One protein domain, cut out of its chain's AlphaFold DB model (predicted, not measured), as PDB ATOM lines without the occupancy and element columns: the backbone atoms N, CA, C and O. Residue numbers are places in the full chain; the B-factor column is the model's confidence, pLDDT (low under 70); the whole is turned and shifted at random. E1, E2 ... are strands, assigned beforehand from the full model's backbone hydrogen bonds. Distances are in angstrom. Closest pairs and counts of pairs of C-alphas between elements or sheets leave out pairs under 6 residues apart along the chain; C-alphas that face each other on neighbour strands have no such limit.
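Overview. This is residues 18 to 143 of the 279 residues of the protein "SCPU domain-containing protein" of Variovorax sp (UniProt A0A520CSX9). A long, slender two-stranded hairpin, E6 and E7, runs through most of the length of an elongated body; E1 and E4 add to it beside E6 in one half, making a curled four-stranded sheet, and a smaller sheet of E2, E3 and E5 lies partly face to face with it towards the other half. The two sheets form a loose sandwich, two sheets face to face, and residues 70 to 75 stick out at one end. The 126 printed residues hold no named helix and seven strands, E1 to E7 in chain order; the orders across the sheets are E4 - E1 - E6 - E7 and E2 - E3 - E5, both all antiparallel. The class is all strand, though only 60 residues, under half, are in named elements. The whole is only just loose, close to compact, with a radius of gyration of the C-alphas of 16.8 A and spans of 53 by 27 by 21 A.

Along the chain. In the larger sheet, E6 is residues 99 to 114, 44.4 A long, from C-alpha 99 at (-25.554, 58.430, -54.003). E7 is residues 127 to 142, 41.8 A, ending with C-alpha 142 at (-28.835, 54.597, -55.714); it bends by 65 degrees at residue 130. E1, residues 18 to 23, is 17.0 A long and begins at (-43.846, 32.076, -27.844). E4, residues 62 to 68, is 16.8 A long. In the smaller sheet, E3 is residues 43 to 49, 19.2 A; E2 is residues 34 to 37, 10.0 A; E5 is residues 87 to 90, 9.7 A.

Arrangement. The hairpin E6 and E7 pairs at 163 degrees, with N 105 and O 136 2.9 A apart. E1 is antiparallel to E6 at 135 degrees, with N 20 and O 112 at 2.9 A. The edge strand E4 pairs with E1, N 21 and O 64 at 2.8 A. This sheet is twisted, and its curl is 104 degrees. E2 and E3 form a hairpin, N 36 and O 44 at 2.8 A; E3 and E5 pair through N 47 and O 89, 2.8 A. The pairing is staggered: residues 43 to 46 of E3 pair with E2, 46 to 49 with E5. Between the sheets, the closest C-alphas of E2 and E6 are those of Ala 36 and Val 103, 4.7 A. E4 and E7 are apart.

Size, cuts and confidence. The C-alphas of Ser 72 and Thr 95 are farthest apart, 53.8 A. The printed part has no cut. The links E3 to E4, E4 to E5 and E6 to E7 are long. The mean pLDDT of the printed part is 72.2; 35 residues are under 70, among them 25 to 33 and 68 to 86.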
ATOM      1  N   GLN A  18     -43.904  31.432 -26.539       75.50
ATOM      2  CA  GLN A  18     -43.846  32.076 -27.844       75.50
ATOM      3  C   GLN A  18     -43.775  33.585 -27.676       75.50
ATOM      4  O   GLN A  18     -44.266  34.123 -26.681       75.50
ATOM      5  N   PHE A  19     -43.185  34.267 -28.654       76.62
ATOM      6  CA  PHE A  19     -43.218  35.717 -28.741       76.62
ATOM      7  C   PHE A  19     -43.623  36.195 -30.129       76.62
ATOM      8  O   PHE A  19     -43.369  35.545 -31.147       76.62
ATOM      9  N   ILE A  20     -44.187  37.395 -30.155       79.44
ATOM     10  CA  ILE A  20     -44.407  38.172 -31.363       79.44
ATOM     11  C   ILE A  20     -44.026  39.626 -31.098       79.44
ATOM     12  O   ILE A  20     -44.283  40.161 -30.020       79.44
ATOM     13  N   MET A  21     -43.378  40.251 -32.074       80.06
ATOM     14  CA  MET A  21     -43.065  41.673 -32.075       80.06
ATOM     15  C   MET A  21     -43.947  42.360 -33.103       80.06
ATOM     16  O   MET A  21     -43.911  42.030 -34.293       80.06
ATOM     17  N   CYS A  22     -44.724  43.317 -32.624       83.00
ATOM     18  CA  CYS A  22     -45.768  43.975 -33.382       83.00
ATOM     19  C   CYS A  22     -45.526  45.467 -33.440       83.00
ATOM     20  O   CYS A  22     -45.212  46.080 -32.425       83.00
ATOM     21  N   THR A  23     -45.705  46.065 -34.611       82.06
ATOM     22  CA  THR A  23     -45.677  47.520 -34.730       82.06
ATOM     23  C   THR A  23     -46.823  48.115 -33.926       82.06
ATOM     24  O   THR A  23     -47.984  47.706 -34.043       82.06
ATOM     25  N   LEU A  24     -46.493  49.082 -33.078       78.00
ATOM     26  CA  LEU A  24     -47.507  49.930 -32.473       78.00
ATOM     27  C   LEU A  24     -47.888  51.034 -33.461       78.00
ATOM     28  O   LEU A  24     -47.050  51.427 -34.273       78.00
ATOM     29  N   PRO A  25     -49.127  51.552 -33.408       62.22
ATOM     30  CA  PRO A  25     -49.476  52.753 -34.149       62.22
ATOM     31  C   PRO A  25     -48.561  53.897 -33.702       62.22
ATOM     32  O   PRO A  25     -48.760  54.495 -32.646       62.22
ATOM     33  N   SER A  26     -47.544  54.207 -34.501       55.38
ATOM     34  CA  SER A  26     -46.877  55.499 -34.435       55.38
ATOM     35  C   SER A  26     -47.681  56.466 -35.291       55.38
ATOM     36  O   SER A  26     -48.038  56.151 -36.425       55.38
ATOM     37  N   ALA A  27     -47.996  57.635 -34.744       41.97
ATOM     38  CA  ALA A  27     -48.737  58.674 -35.441       41.97
ATOM     39  C   ALA A  27     -47.949  59.217 -36.651       41.97
ATOM     40  O   ALA A  27     -47.270  60.228 -36.535       41.97
ATOM     41  N   SER A  28     -48.039  58.565 -37.809       43.59
ATOM     42  CA  SER A  28     -47.961  59.221 -39.118       43.59
ATOM     43  C   SER A  28     -48.470  58.270 -40.200       43.59
ATOM     44  O   SER A  28     -47.745  57.414 -40.702       43.59
ATOM     45  N   SER A  29     -49.747  58.430 -40.543       44.28
ATOM     46  CA  SER A  29     -50.355  57.867 -41.740       44.28
ATOM     47  C   SER A  29     -50.089  58.800 -42.919       44.28
ATOM     48  O   SER A  29     -50.785  59.799 -43.097       44.28
ATOM     49  N   THR A  30     -49.114  58.461 -43.742       44.44
ATOM     50  CA  THR A  30     -49.063  58.879 -45.145       44.44
ATOM     51  C   THR A  30     -48.446  57.728 -45.916       44.44
ATOM     52  O   THR A  30     -47.669  56.969 -45.348       44.44
ATOM     53  N   ASP A  31     -48.799  57.569 -47.186       48.91
ATOM     54  CA  ASP A  31     -48.400  56.438 -48.028       48.91
ATOM     55  C   ASP A  31     -46.880  56.217 -48.189       48.91
ATOM     56  O   ASP A  31     -46.519  55.244 -48.843       48.91
ATOM     57  N   ASP A  32     -46.016  57.037 -47.572       56.78
ATOM     58  CA  ASP A  32     -44.561  56.883 -47.426       56.78
ATOM     59  C   ASP A  32     -44.199  56.487 -45.976       56.78
ATOM     60  O   ASP A  32     -44.529  57.218 -45.040       56.78
ATOM     61  N   ASP A  33     -43.477  55.375 -45.769       65.56
ATOM     62  CA  ASP A  33     -43.037  54.976 -44.414       65.56
ATOM     63  C   ASP A  33     -41.783  55.733 -43.955       65.56
ATOM     64  O   ASP A  33     -41.477  55.761 -42.765       65.56
ATOM     65  N   GLY A  34     -41.041  56.344 -44.884       76.19
ATOM     66  CA  GLY A  34     -39.884  57.159 -44.549       76.19
ATOM     67  C   GLY A  34     -39.330  57.964 -45.719       76.19
ATOM     68  O   GLY A  34     -39.507  57.629 -46.894       76.19
ATOM     69  N   ILE A  35     -38.626  59.041 -45.369       85.31
ATOM     70  CA  ILE A  35     -37.851  59.867 -46.295       85.31
ATOM     71  C   ILE A  35     -36.394  59.821 -45.844       85.31
ATOM     72  O   ILE A  35     -36.074  60.202 -44.719       85.31
ATOM     73  N   ALA A  36     -35.520  59.340 -46.722       88.19
ATOM     74  CA  ALA A  36     -34.077  59.395 -46.545       88.19
ATOM     75  C   ALA A  36     -33.491  60.595 -47.279       88.19
ATOM     76  O   ALA A  36     -34.019  61.007 -48.307       88.19
ATOM     77  N   TYR A  37     -32.399  61.151 -46.762       87.25
ATOM     78  CA  TYR A  37     -31.764  62.332 -47.341       87.25
ATOM     79  C   TYR A  37     -30.319  62.030 -47.718       87.25
ATOM     80  O   TYR A  37     -29.622  61.312 -47.000       87.25
ATOM     81  N   ASN A  38     -29.860  62.568 -48.847       86.94
ATOM     82  CA  ASN A  38     -28.435  62.567 -49.179       86.94
ATOM     83  C   ASN A  38     -27.717  63.780 -48.553       86.94
ATOM     84  O   ASN A  38     -28.357  64.674 -47.999       86.94
ATOM     85  N   ASN A  39     -26.388  63.859 -48.692       85.62
ATOM     86  CA  ASN A  39     -25.575  64.966 -48.149       85.62
ATOM     87  C   ASN A  39     -25.957  66.359 -48.684       85.62
ATOM     88  O   ASN A  39     -25.594  67.365 -48.086       85.62
ATOM     89  N   ASN A  40     -26.686  66.418 -49.800       77.38
ATOM     90  CA  ASN A  40     -27.172  67.658 -50.404       77.38
ATOM     91  C   ASN A  40     -28.629  67.966 -50.010       77.38
ATOM     92  O   ASN A  40     -29.246  68.837 -50.611       77.38
ATOM     93  N   GLY A  41     -29.213  67.221 -49.064       81.69
ATOM     94  CA  GLY A  41     -30.587  67.425 -48.599       81.69
ATOM     95  C   GLY A  41     -31.676  66.964 -49.572       81.69
ATOM     96  O   GLY A  41     -32.844  67.280 -49.361       81.69
ATOM     97  N   ASN A  42     -31.344  66.203 -50.621       81.12
ATOM     98  CA  ASN A  42     -32.362  65.684 -51.537       81.12
ATOM     99  C   ASN A  42     -33.110  64.517 -50.884       81.12
ATOM    100  O   ASN A  42     -32.444  63.632 -50.339       81.12
ATOM    101  N   PRO A  43     -34.448  64.464 -50.977       85.88
ATOM    102  CA  PRO A  43     -35.238  63.389 -50.397       85.88
ATOM    103  C   PRO A  43     -35.265  62.136 -51.285       85.88
ATOM    104  O   PRO A  43     -35.212  62.212 -52.511       85.88
ATOM    105  N   TYR A  44     -35.430  60.983 -50.646       84.25
ATOM    106  CA  TYR A  44     -35.720  59.686 -51.247       84.25
ATOM    107  C   TYR A  44     -36.827  59.013 -50.452       84.25
ATOM    108  O   TYR A  44     -36.659  58.743 -49.261       84.25
ATOM    109  N   ARG A  45     -37.960  58.733 -51.094       87.25
ATOM    110  CA  ARG A  45     -39.104  58.105 -50.433       87.25
ATOM    111  C   ARG A  45     -38.963  56.597 -50.504       87.25
ATOM    112  O   ARG A  45     -38.626  56.029 -51.545       87.25
ATOM    113  N   PHE A  46     -39.245  55.925 -49.405       84.44
ATOM    114  CA  PHE A  46     -39.264  54.473 -49.371       84.44
ATOM    115  C   PHE A  46     -40.388  53.983 -48.469       84.44
ATOM    116  O   PHE A  46     -40.949  54.718 -47.655       84.44
ATOM    117  N   ARG A  47     -40.697  52.703 -48.627       84.62
ATOM    118  CA  ARG A  47     -41.666  51.988 -47.817       84.62
ATOM    119  C   ARG A  47     -40.952  50.881 -47.061       84.62
ATOM    120  O   ARG A  47     -40.222  50.110 -47.679       84.62
ATOM    121  N   LEU A  48     -41.148  50.777 -45.752       79.94
ATOM    122  CA  LEU A  48     -40.631  49.659 -44.975       79.94
ATOM    123  C   LEU A  48     -41.792  48.694 -44.750       79.94
ATOM    124  O   LEU A  48     -42.763  49.019 -44.080       79.94
ATOM    125  N   VAL A  49     -41.723  47.501 -45.334       78.00
ATOM    126  CA  VAL A  49     -42.810  46.520 -45.239       78.00
ATOM    127  C   VAL A  49     -42.417  45.325 -44.381       78.00
ATOM    128  O   VAL A  49     -41.287  44.838 -44.438       78.00
ATOM    129  N   GLY A  50     -43.366  44.841 -43.585       71.81
ATOM    130  CA  GLY A  50     -43.249  43.583 -42.860       71.81
ATOM    131  C   GLY A  50     -43.343  42.376 -43.796       71.81
ATOM    132  O   GLY A  50     -43.550  42.497 -45.006       71.81
ATOM    133  N   SER A  51     -43.236  41.176 -43.227       67.81
ATOM    134  CA  SER A  51     -43.184  39.932 -44.016       67.81
ATOM    135  C   SER A  51     -44.452  39.616 -44.825       67.81
ATOM    136  O   SER A  51     -44.384  38.860 -45.789       67.81
ATOM    137  N   SER A  52     -45.594  40.215 -44.477       70.69
ATOM    138  CA  SER A  52     -46.853  40.111 -45.226       70.69
ATOM    139  C   SER A  52     -46.989  41.145 -46.354       70.69
ATOM    140  O   SER A  52     -48.018  41.181 -47.021       70.69
ATOM    141  N   GLY A  53     -45.991  42.014 -46.556       72.56
ATOM    142  CA  GLY A  53     -46.048  43.123 -47.514       72.56
ATOM    143  C   GLY A  53     -46.785  44.368 -47.006       72.56
ATOM    144  O   GLY A  53     -46.798  45.379 -47.707       72.56
ATOM    145  N   ASN A  54     -47.342  44.322 -45.793       77.62
ATOM    146  CA  ASN A  54     -47.963  45.473 -45.140       77.62
ATOM    147  C   ASN A  54     -46.895  46.455 -44.653       77.62
ATOM    148  O   ASN A  54     -45.829  46.037 -44.202       77.62
ATOM    149  N   SER A  55     -47.193  47.749 -44.710       79.06
ATOM    150  CA  SER A  55     -46.302  48.794 -44.196       79.06
ATOM    151  C   SER A  55     -46.133  48.687 -42.685       79.06
ATOM    152  O   SER A  55     -47.108  48.505 -41.963       79.06
ATOM    153  N   VAL A  56     -44.907  48.836 -42.194       75.75
ATOM    154  CA  VAL A  56     -44.617  48.790 -40.753       75.75
ATOM    155  C   VAL A  56     -45.112  50.026 -39.995       75.75
ATOM    156  O   VAL A  56     -45.162  49.990 -38.771       75.75
ATOM    157  N   SER A  57     -45.496  51.107 -40.685       72.38
ATOM    158  CA  SER A  57     -46.186  52.239 -40.048       72.38
ATOM    159  C   SER A  57     -47.664  51.933 -39.775       72.38
ATOM    160  O   SER A  57     -48.308  52.611 -38.974       72.38
ATOM    161  N   SER A  58     -48.205  50.869 -40.384       73.44
ATOM    162  CA  SER A  58     -49.531  50.360 -40.037       73.44
ATOM    163  C   SER A  58     -49.492  49.690 -38.658       73.44
ATOM    164  O   SER A  58     -48.521  48.995 -38.344       73.44
ATOM    165  N   PRO A  59     -50.537  49.844 -37.827       73.56
ATOM    166  CA  PRO A  59     -50.605  49.150 -36.548       73.56
ATOM    167  C   PRO A  59     -50.665  47.635 -36.752       73.56
ATOM    168  O   PRO A  59     -51.242  47.149 -37.724       73.56
ATOM    169  N   SER A  60     -50.161  46.882 -35.770       79.62
ATOM    170  CA  SER A  60     -50.314  45.422 -35.706       79.62
ATOM    171  C   SER A  60     -49.647  44.653 -36.855       79.62
ATOM    172  O   SER A  60     -50.091  43.561 -37.215       79.62
ATOM    173  N   VAL A  61     -48.561  45.184 -37.422       79.38
ATOM    174  CA  VAL A  61     -47.732  44.441 -38.374       79.38
ATOM    175  C   VAL A  61     -46.713  43.602 -37.621       79.38
ATOM    176  O   VAL A  61     -45.970  44.093 -36.774       79.38
ATOM    177  N   ILE A  62     -46.674  42.314 -37.952       77.56
ATOM    178  CA  ILE A  62     -45.738  41.359 -37.364       77.56
ATOM    179  C   ILE A  62     -44.363  41.573 -37.995       77.56
ATOM    180  O   ILE A  62     -44.162  41.304 -39.186       77.56
ATOM    181  N   VAL A  63     -43.415  42.033 -37.181       73.88
ATOM    182  CA  VAL A  63     -42.018  42.242 -37.586       73.88
ATOM    183  C   VAL A  63     -41.192  40.997 -37.296       73.88
ATOM    184  O   VAL A  63     -40.412  40.568 -38.135       73.88
ATOM    185  N   ALA A  64     -41.418  40.356 -36.151       75.50
ATOM    186  CA  ALA A  64     -40.771  39.101 -35.790       75.50
ATOM    187  C   ALA A  64     -41.727  38.220 -34.981       75.50
ATOM    188  O   ALA A  64     -42.596  38.720 -34.274       75.50
ATOM    189  N   SER A  65     -41.567  36.905 -35.079       74.19
ATOM    190  CA  SER A  65     -42.244  35.933 -34.216       74.19
ATOM    191  C   SER A  65     -41.347  34.721 -34.041       74.19
ATOM    192  O   SER A  65     -40.539  34.421 -34.923       74.19
ATOM    193  N   GLY A  66     -41.475  34.039 -32.911       73.38
ATOM    194  CA  GLY A  66     -40.663  32.872 -32.624       73.38
ATOM    195  C   GLY A  66     -41.019  32.198 -31.314       73.38
ATOM    196  O   GLY A  66     -41.920  32.623 -30.593       73.38
ATOM    197  N   ASN A  67     -40.267  31.147 -31.003       70.38
ATOM    198  CA  ASN A  67     -40.397  30.408 -29.757       70.38
ATOM    199  C   ASN A  67     -39.119  30.611 -28.947       70.38
ATOM    200  O   ASN A  67     -38.023  30.354 -29.447       70.38
ATOM    201  N   PHE A  68     -39.252  31.017 -27.687       64.88
ATOM    202  CA  PHE A  68     -38.211  30.766 -26.704       64.88
ATOM    203  C   PHE A  68     -38.104  29.244 -26.576       64.88
ATOM    204  O   PHE A  68     -39.087  28.574 -26.246       64.88
ATOM    205  N   GLY A  69     -36.938  28.681 -26.902       55.75
ATOM    206  CA  GLY A  69     -36.682  27.263 -26.660       55.75
ATOM    207  C   GLY A  69     -36.977  26.909 -25.199       55.75
ATOM    208  O   GLY A  69     -36.958  27.775 -24.324       55.75
ATOM    209  N   SER A  70     -37.251  25.638 -24.916       51.03
ATOM    210  CA  SER A  70     -37.530  25.120 -23.570       51.03
ATOM    211  C   SER A  70     -36.281  25.103 -22.672       51.03
ATOM    212  O   SER A  70     -35.981  24.100 -22.027       51.03
ATOM    213  N   THR A  71     -35.489  26.174 -22.666       47.16
ATOM    214  CA  THR A  71     -34.274  26.278 -21.865       47.16
ATOM    215  C   THR A  71     -34.619  26.913 -20.524       47.16
ATOM    216  O   THR A  71     -35.031  28.070 -20.439       47.16
ATOM    217  N   SER A  72     -34.430  26.133 -19.463       45.00
ATOM    218  CA  SER A  72     -34.608  26.481 -18.047       45.00
ATOM    219  C   SER A  72     -33.599  27.508 -17.510       45.00
ATOM    220  O   SER A  72     -33.595  27.817 -16.324       45.00
ATOM    221  N   SER A  73     -32.737  28.041 -18.367       46.72
ATOM    222  CA  SER A  73     -31.786  29.107 -18.069       46.72
ATOM    223  C   SER A  73     -31.966  30.182 -19.127       46.72
ATOM    224  O   SER A  73     -32.066  29.822 -20.299       46.72
ATOM    225  N   GLY A  74     -32.011  31.458 -18.733       44.44
ATOM    226  CA  GLY A  74     -32.283  32.610 -19.601       44.44
ATOM    227  C   GLY A  74     -31.289  32.766 -20.753       44.44
ATOM    228  O   GLY A  74     -30.409  33.622 -20.716       44.44
ATOM    229  N   GLY A  75     -31.434  31.923 -21.772       42.50
ATOM    230  CA  GLY A  75     -30.647  31.944 -22.988       42.50
ATOM    231  C   GLY A  75     -30.932  33.221 -23.759       42.50
ATOM    232  O   GLY A  75     -32.081  33.653 -23.880       42.50
ATOM    233  N   ALA A  76     -29.872  33.829 -24.282       45.75
ATOM    234  CA  ALA A  76     -30.011  34.843 -25.307       45.75
ATOM    235  C   ALA A  76     -30.740  34.224 -26.509       45.75
ATOM    236  O   ALA A  76     -30.417  33.110 -26.927       45.75
ATOM    237  N   LEU A  77     -31.718  34.940 -27.064       51.97
ATOM    238  CA  LEU A  77     -32.221  34.626 -28.394       51.97
ATOM    239  C   LEU A  77     -31.060  34.823 -29.377       51.97
ATOM    240  O   LEU A  77     -30.735  35.958 -29.723       51.97
ATOM    241  N   ASP A  78     -30.409  33.734 -29.789       43.84
ATOM    242  CA  ASP A  78     -29.457  33.787 -30.894       43.84
ATOM    243  C   ASP A  78     -30.249  34.056 -32.179       43.84
ATOM    244  O   ASP A  78     -31.098  33.268 -32.609       43.84
ATOM    245  N   GLY A  79     -30.024  35.239 -32.746       44.38
ATOM    246  CA  GLY A  79     -30.792  35.823 -33.839       44.38
ATOM    247  C   GLY A  79     -30.589  35.144 -35.192       44.38
ATOM    248  O   GLY A  79     -30.875  35.760 -36.207       44.38
ATOM    249  N   SER A  80     -30.097  33.908 -35.242       43.03
ATOM    250  CA  SER A  80     -29.856  33.155 -36.476       43.03
ATOM    251  C   SER A  80     -31.125  32.512 -37.063       43.03
ATOM    252  O   SER A  80     -31.204  32.341 -38.276       43.03
ATOM    253  N   ASN A  81     -32.157  32.232 -36.251       41.34
ATOM    254  CA  ASN A  81     -33.341  31.464 -36.684       41.34
ATOM    255  C   ASN A  81     -34.658  32.257 -36.817       41.34
ATOM    256  O   ASN A  81     -35.667  31.688 -37.232       41.34
ATOM    257  N   PHE A  82     -34.686  33.555 -36.486       50.78
ATOM    258  CA  PHE A  82     -35.947  34.317 -36.366       50.78
ATOM    259  C   PHE A  82     -35.972  35.657 -37.115       50.78
ATOM    260  O   PHE A  82     -36.812  36.519 -36.850       50.78
ATOM    261  N   VAL A  83     -35.075  35.847 -38.084       48.84
ATOM    262  CA  VAL A  83     -34.962  37.114 -38.813       48.84
ATOM    263  C   VAL A  83     -35.983  37.183 -39.946       48.84
ATOM    264  O   VAL A  83     -35.694  36.866 -41.097       48.84
ATOM    265  N   ARG A  84     -37.189  37.662 -39.641       57.81
ATOM    266  CA  ARG A  84     -38.042  38.289 -40.659       57.81
ATOM    267  C   ARG A  84     -37.646  39.759 -40.751       57.81
ATOM    268  O   ARG A  84     -38.290  40.621 -40.170       57.81
ATOM    269  N   SER A  85     -36.532  40.051 -41.425       60.31
ATOM    270  CA  SER A  85     -36.140  41.447 -41.627       60.31
ATOM    271  C   SER A  85     -37.225  42.185 -42.407       60.31
ATOM    272  O   SER A  85     -37.709  41.656 -43.412       60.31
ATOM    273  N   PRO A  86     -37.603  43.398 -41.979       65.44
ATOM    274  CA  PRO A  86     -38.473  44.224 -42.787       65.44
ATOM    275  C   PRO A  86     -37.785  44.513 -44.126       65.44
ATOM    276  O   PRO A  86     -36.569  44.709 -44.196       65.44
ATOM    277  N   VAL A  87     -38.561  44.491 -45.203       72.75
ATOM    278  CA  VAL A  87     -38.066  44.707 -46.562       72.75
ATOM    279  C   VAL A  87     -38.267  46.171 -46.920       72.75
ATOM    280  O   VAL A  87     -39.356  46.715 -46.748       72.75
ATOM    281  N   ILE A  88     -37.231  46.808 -47.457       76.62
ATOM    282  CA  ILE A  88     -37.357  48.140 -48.052       76.62
ATOM    283  C   ILE A  88     -37.950  47.968 -49.450       76.62
ATOM    284  O   ILE A  88     -37.358  47.320 -50.313       76.62
ATOM    285  N   ARG A  89     -39.121  48.556 -49.681       79.19
ATOM    286  CA  ARG A  89     -39.695  48.746 -51.010       79.19
ATOM    287  C   ARG A  89     -39.442  50.172 -51.469       79.19
ATOM    288  O   ARG A  89     -39.686  51.136 -50.751       79.19
ATOM    289  N   VAL A  90     -38.976  50.285 -52.699       77.62
ATOM    290  CA  VAL A  90     -38.725  51.555 -53.374       77.62
ATOM    291  C   VAL A  90     -39.900  51.847 -54.302       77.62
ATOM    292  O   VAL A  90     -40.311  50.957 -55.048       77.62
ATOM    293  N   TYR A  91     -40.436  53.073 -54.290       76.69
ATOM    294  CA  TYR A  91     -41.447  53.460 -55.278       76.69
ATOM    295  C   TYR A  91     -40.829  53.545 -56.671       76.69
ATOM    296  O   TYR A  91     -39.810  54.212 -56.871       76.69
ATOM    297  N   THR A  92     -41.475  52.903 -57.639       71.88
ATOM    298  CA  THR A  92     -41.151  53.046 -59.059       71.88
ATOM    299  C   THR A  92     -41.411  54.479 -59.523       71.88
ATOM    300  O   THR A  92     -42.376  55.100 -59.085       71.88
ATOM    301  N   GLY A  93     -40.582  54.996 -60.432       66.62
ATOM    302  CA  GLY A  93     -40.770  56.328 -61.020       66.62
ATOM    303  C   GLY A  93     -40.189  57.488 -60.207       66.62
ATOM    304  O   GLY A  93     -40.216  58.623 -60.674       66.62
ATOM    305  N   GLN A  94     -39.605  57.227 -59.034       73.75
ATOM    306  CA  GLN A  94     -38.767  58.226 -58.375       73.75
ATOM    307  C   GLN A  94     -37.493  58.437 -59.188       73.75
ATOM    308  O   GLN A  94     -36.705  57.509 -59.364       73.75
ATOM    309  N   THR A  95     -37.274  59.666 -59.647       70.94
ATOM    310  CA  THR A  95     -35.938  60.075 -60.067       70.94
ATOM    311  C   THR A  95     -35.249  60.754 -58.900       70.94
ATOM    312  O   THR A  95     -35.803  61.643 -58.261       70.94
ATOM    313  N   VAL A  96     -34.041  60.296 -58.607       73.62
ATOM    314  CA  VAL A  96     -33.197  60.827 -57.544       73.62
ATOM    315  C   VAL A  96     -31.758  60.859 -58.038       73.62
ATOM    316  O   VAL A  96     -31.388  60.118 -58.952       73.62
ATOM    317  N   ARG A  97     -30.934  61.714 -57.439       72.50
ATOM    318  CA  ARG A  97     -29.502  61.758 -57.740       72.50
ATOM    319  C   ARG A  97     -28.837  60.452 -57.293       72.50
ATOM    320  O   ARG A  97     -29.250  59.843 -56.309       72.50
ATOM    321  N   GLY A  98     -27.796  60.026 -58.002       76.81
ATOM    322  CA  GLY A  98     -26.953  58.919 -57.547       76.81
ATOM    323  C   GLY A  98     -26.275  59.242 -56.211       76.81
ATOM    324  O   GLY A  98     -25.780  60.357 -56.029       76.81
ATOM    325  N   GLY A  99     -26.239  58.283 -55.286       82.19
ATOM    326  CA  GLY A  99     -25.554  58.430 -54.003       82.19
ATOM    327  C   GLY A  99     -26.207  57.663 -52.855       82.19
ATOM    328  O   GLY A  99     -27.151  56.894 -53.042       82.19
ATOM    329  N   ASP A 100     -25.682  57.894 -51.653       89.19
ATOM    330  CA  ASP A 100     -26.211  57.313 -50.422       89.19
ATOM    331  C   ASP A 100     -27.258  58.256 -49.815       89.19
ATOM    332  O   ASP A 100     -26.992  59.433 -49.555       89.19
ATOM    333  N   TYR A 101     -28.455  57.720 -49.590       89.94
ATOM    334  CA  TYR A 101     -29.542  58.362 -48.862       89.94
ATOM    335  C   TYR A 101     -29.670  57.691 -47.507       89.94
ATOM    336  O   TYR A 101     -29.848  56.474 -47.428       89.94
ATOM    337  N   VAL A 102     -29.581  58.481 -46.443       89.44
ATOM    338  CA  VAL A 102     -29.539  57.975 -45.073       89.44
ATOM    339  C   VAL A 102     -30.708  58.539 -44.278       89.44
ATOM    340  O   VAL A 102     -31.054  59.715 -44.389       89.44
ATOM    341  N   VAL A 103     -31.325  57.694 -43.459       88.69
ATOM    342  CA  VAL A 103     -32.240  58.110 -42.394       88.69
ATOM    343  C   VAL A 103     -32.091  57.179 -41.211       88.69
ATOM    344  O   VAL A 103     -31.819  55.991 -41.364       88.69
ATOM    345  N   ASN A 104     -32.294  57.722 -40.021       83.75
ATOM    346  CA  ASN A 104     -32.465  56.922 -38.828       83.75
ATOM    347  C   ASN A 104     -33.956  56.882 -38.491       83.75
ATOM    348  O   ASN A 104     -34.524  57.893 -38.081       83.75
ATOM    349  N   MET A 105     -34.596  55.738 -38.723       79.94
ATOM    350  CA  MET A 105     -36.036  55.594 -38.554       79.94
ATOM    351  C   MET A 105     -36.351  54.927 -37.209       79.94
ATOM    352  O   MET A 105     -35.917  53.791 -36.987       79.94
ATOM    353  N   PRO A 106     -37.097  55.588 -36.308       80.12
ATOM    354  CA  PRO A 106     -37.565  54.950 -35.088       80.12
ATOM    355  C   PRO A 106     -38.700  53.972 -35.413       80.12
ATOM    356  O   PRO A 106     -39.675  54.337 -36.064       80.12
ATOM    357  N   LEU A 107     -38.591  52.733 -34.937       77.44
ATOM    358  CA  LEU A 107     -39.636  51.719 -35.032       77.44
ATOM    359  C   LEU A 107     -40.024  51.253 -33.631       77.44
ATOM    360  O   LEU A 107     -39.243  50.585 -32.953       77.44
ATOM    361  N   THR A 108     -41.238  51.589 -33.206       81.94
ATOM    362  CA  THR A 108     -41.769  51.173 -31.907       81.94
ATOM    363  C   THR A 108     -42.480  49.831 -32.032       81.94
ATOM    364  O   THR A 108     -43.436  49.684 -32.797       81.94
ATOM    365  N   LEU A 109     -42.021  48.856 -31.255       81.75
ATOM    366  CA  LEU A 109     -42.533  47.497 -31.233       81.75
ATOM    367  C   LEU A 109     -43.100  47.162 -29.856       81.75
ATOM    368  O   LEU A 109     -42.455  47.385 -28.833       81.75
ATOM    369  N   GLU A 110     -44.282  46.564 -29.838       85.56
ATOM    370  CA  GLU A 110     -44.795  45.838 -28.687       85.56
ATOM    371  C   GLU A 110     -44.329  44.385 -28.770       85.56
ATOM    372  O   GLU A 110     -44.539  43.705 -29.778       85.56
ATOM    373  N   ILE A 111     -43.710  43.905 -27.697       81.38
ATOM    374  CA  ILE A 111     -43.361  42.501 -27.528       81.38
ATOM    375  C   ILE A 111     -44.506  41.849 -26.768       81.38
ATOM    376  O   ILE A 111     -44.818  42.237 -25.643       81.38
ATOM    377  N   ARG A 112     -45.115  40.832 -27.365       81.50
ATOM    378  CA  ARG A 112     -46.139  40.011 -26.722       81.50
ATOM    379  C   ARG A 112     -45.631  38.597 -26.554       81.50
ATOM    380  O   ARG A 112     -44.905  38.097 -27.409       81.50
ATOM    381  N   THR A 113     -46.025  37.962 -25.457       78.75
ATOM    382  CA  THR A 113     -45.636  36.588 -25.134       78.75
ATOM    383  C   THR A 113     -46.851  35.721 -24.834       78.75
ATOM    384  O   THR A 113     -47.887  36.213 -24.378       78.75
ATOM    385  N   SER A 114     -46.750  34.426 -25.117       77.00
ATOM    386  CA  SER A 114     -47.793  33.444 -24.821       77.00
ATOM    387  C   SER A 114     -47.172  32.143 -24.330       77.00
ATOM    388  O   SER A 114     -46.244  31.628 -24.950       77.00
ATOM    389  N   ALA A 115     -47.720  31.584 -23.252       72.50
ATOM    390  CA  ALA A 115     -47.352  30.260 -22.747       72.50
ATOM    391  C   ALA A 115     -48.026  29.111 -23.529       72.50
ATOM    392  O   ALA A 115     -47.819  27.941 -23.216       72.50
ATOM    393  N   GLN A 116     -48.877  29.422 -24.517       65.94
ATOM    394  CA  GLN A 116     -49.547  28.410 -25.332       65.94
ATOM    395  C   GLN A 116     -48.668  27.958 -26.505       65.94
ATOM    396  O   GLN A 116     -48.007  28.760 -27.157       65.94
ATOM    397  N   THR A 117     -48.722  26.663 -26.824       59.78
ATOM    398  CA  THR A 117     -47.969  26.014 -27.913       59.78
ATOM    399  C   THR A 117     -48.453  26.354 -29.330       59.78
ATOM    400  O   THR A 117     -47.862  25.876 -30.298       59.78
ATOM    401  N   PHE A 118     -49.508  27.157 -29.490       59.25
ATOM    402  CA  PHE A 118     -50.037  27.534 -30.804       59.25
ATOM    403  C   PHE A 118     -49.320  28.760 -31.355       59.25
ATOM    404  O   PHE A 118     -49.261  29.774 -30.672       59.25
ATOM    405  N   ALA A 119     -48.830  28.650 -32.597       62.91
ATOM    406  CA  ALA A 119     -48.142  29.715 -33.323       62.91
ATOM    407  C   ALA A 119     -48.905  31.047 -33.229       62.91
ATOM    408  O   ALA A 119     -50.017  31.167 -33.746       62.91
ATOM    409  N   MET A 120     -48.297  32.046 -32.590       64.88
ATOM    410  CA  MET A 120     -48.830  33.408 -32.563       64.88
ATOM    411  C   MET A 120     -48.911  33.954 -33.994       64.88
ATOM    412  O   MET A 120     -47.895  34.275 -34.609       64.88
ATOM    413  N   SER A 121     -50.124  34.045 -34.540       71.94
ATOM    414  CA  SER A 121     -50.368  34.509 -35.912       71.94
ATOM    415  C   SER A 121     -50.882  35.948 -35.985       71.94
ATOM    416  O   SER A 121     -51.092  36.457 -37.084       71.94
ATOM    417  N   SER A 122     -51.123  36.605 -34.844       80.50
ATOM    418  CA  SER A 122     -51.654  37.969 -34.788       80.50
ATOM    419  C   SER A 122     -51.045  38.795 -33.654       80.50
ATOM    420  O   SER A 122     -50.625  38.277 -32.625       80.50
ATOM    421  N   CYS A 123     -51.089  40.116 -33.809       81.25
ATOM    422  CA  CYS A 123     -50.700  41.062 -32.760       81.25
ATOM    423  C   CYS A 123     -51.736  41.222 -31.640       81.25
ATOM    424  O   CYS A 123     -51.513  41.970 -30.697       81.25
ATOM    425  N   SER A 124     -52.865  40.518 -31.726       83.56
ATOM    426  CA  SER A 124     -53.881  40.480 -30.674       83.56
ATOM    427  C   SER A 124     -53.699  39.309 -29.707       83.56
ATOM    428  O   SER A 124     -54.338  39.292 -28.657       83.56
ATOM    429  N   THR A 125     -52.847  38.331 -30.033       79.62
ATOM    430  CA  THR A 125     -52.603  37.168 -29.172       79.62
ATOM    431  C   THR A 125     -51.512  37.452 -28.135       79.62
ATOM    432  O   THR A 125     -50.581  38.215 -28.383       79.62
ATOM    433  N   GLY A 126     -51.609  36.805 -26.970       79.44
ATOM    434  CA  GLY A 126     -50.613  36.898 -25.896       79.44
ATOM    435  C   GLY A 126     -50.745  38.129 -24.992       79.44
ATOM    436  O   GLY A 126     -51.587  39.005 -25.197       79.44
ATOM    437  N   ILE A 127     -49.896  38.171 -23.966       81.81
ATOM    438  CA  ILE A 127     -49.807  39.248 -22.975       81.81
ATOM    439  C   ILE A 127     -48.665  40.183 -23.379       81.81
ATOM    440  O   ILE A 127     -47.595  39.722 -23.782       81.81
ATOM    441  N   SER A 128     -48.891  41.493 -23.265       84.75
ATOM    442  CA  SER A 128     -47.852  42.504 -23.475       84.75
ATOM    443  C   SER A 128     -46.724  42.313 -22.460       84.75
ATOM    444  O   SER A 128     -46.950  42.379 -21.254       84.75
ATOM    445  N   ALA A 129     -45.521  42.036 -22.954       78.81
ATOM    446  CA  ALA A 129     -44.315  41.870 -22.149       78.81
ATOM    447  C   ALA A 129     -43.488  43.162 -22.079       78.81
ATOM    448  O   ALA A 129     -42.659  43.313 -21.184       78.81
ATOM    449  N   GLY A 130     -43.703  44.093 -23.011       80.75
ATOM    450  CA  GLY A 130     -43.037  45.387 -23.015       80.75
ATOM    451  C   GLY A 130     -43.102  46.090 -24.363       80.75
ATOM    452  O   GLY A 130     -43.536  45.528 -25.368       80.75
ATOM    453  N   ILE A 131     -42.636  47.336 -24.369       83.00
ATOM    454  CA  ILE A 131     -42.514  48.168 -25.563       83.00
ATOM    455  C   ILE A 131     -41.039  48.519 -25.738       83.00
ATOM    456  O   ILE A 131     -40.374  48.917 -24.783       83.00
ATOM    457  N   VAL A 132     -40.533  48.373 -26.958       77.69
ATOM    458  CA  VAL A 132     -39.166  48.735 -27.336       77.69
ATOM    459  C   VAL A 132     -39.198  49.659 -28.544       77.69
ATOM    460  O   VAL A 132     -39.980  49.452 -29.468       77.69
ATOM    461  N   THR A 133     -38.325  50.661 -28.565       79.81
ATOM    462  CA  THR A 133     -38.110  51.498 -29.749       79.81
ATOM    463  C   THR A 133     -36.763  51.153 -30.355       79.81
ATOM    464  O   THR A 133     -35.723  51.323 -29.721       79.81
ATOM    465  N   LEU A 134     -36.781  50.655 -31.586       74.88
ATOM    466  CA  LEU A 134     -35.584  50.373 -32.363       74.88
ATOM    467  C   LEU A 134     -35.212  51.595 -33.194       74.88
ATOM    468  O   LEU A 134     -36.055  52.179 -33.865       74.88
ATOM    469  N   SER A 135     -33.933  51.951 -33.184       77.38
ATOM    470  CA  SER A 135     -33.375  52.961 -34.077       77.38
ATOM    471  C   SER A 135     -32.803  52.248 -35.299       77.38
ATOM    472  O   SER A 135     -31.771  51.588 -35.193       77.38
ATOM    473  N   LEU A 136     -33.495  52.311 -36.438       75.38
ATOM    474  CA  LEU A 136     -33.091  51.614 -37.658       75.38
ATOM    475  C   LEU A 136     -32.321  52.566 -38.587       75.38
ATOM    476  O   LEU A 136     -32.951  53.407 -39.236       75.38
ATOM    477  N   PRO A 137     -30.985  52.437 -38.710       81.94
ATOM    478  CA  PRO A 137     -30.242  53.151 -39.736       81.94
ATOM    479  C   PRO A 137     -30.560  52.538 -41.102       81.94
ATOM    480  O   PRO A 137     -30.205  51.394 -41.395       81.94
ATOM    481  N   ILE A 138     -31.243  53.301 -41.945       82.88
ATOM    482  CA  ILE A 138     -31.569  52.928 -43.316       82.88
ATOM    483  C   ILE A 138     -30.614  53.672 -44.240       82.88
ATOM    484  O   ILE A 138     -30.540  54.899 -44.211       82.88
ATOM    485  N   ILE A 139     -29.900  52.909 -45.067       86.50
ATOM    486  CA  ILE A 139     -29.054  53.428 -46.140       86.50
ATOM    487  C   ILE A 139     -29.602  52.878 -47.451       86.50
ATOM    488  O   ILE A 139     -29.561  51.668 -47.688       86.50
ATOM    489  N   VAL A 140     -30.112  53.766 -48.301       85.56
ATOM    490  CA  VAL A 140     -30.482  53.442 -49.677       85.56
ATOM    491  C   VAL A 140     -29.401  53.984 -50.595       85.56
ATOM    492  O   VAL A 140     -29.202  55.193 -50.686       85.56
ATOM    493  N   ARG A 141     -28.703  53.080 -51.280       86.88
ATOM    494  CA  ARG A 141     -27.711  53.437 -52.291       86.88
ATOM    495  C   ARG A 141     -28.361  53.389 -53.660       86.88
ATOM    496  O   ARG A 141     -28.720  52.312 -54.134       86.88
ATOM    497  N   THR A 142     -28.492  54.540 -54.297       82.31
ATOM    498  CA  THR A 142     -28.835  54.597 -55.714       82.31
ATOM    499  C   THR A 142     -27.556  54.513 -56.531       82.31
ATOM    500  O   THR A 142     -26.546  55.136 -56.193       82.31
ATOM    501  N   SER A 143     -27.563  53.694 -57.589       70.94
ATOM    502  CA  SER A 143     -26.461  53.690 -58.552       70.94
ATOM    503  C   SER A 143     -26.258  55.112 -59.073       70.94
ATOM    504  O   SER A 143     -27.226  55.868 -59.181       70.94
TER     505      SER A 143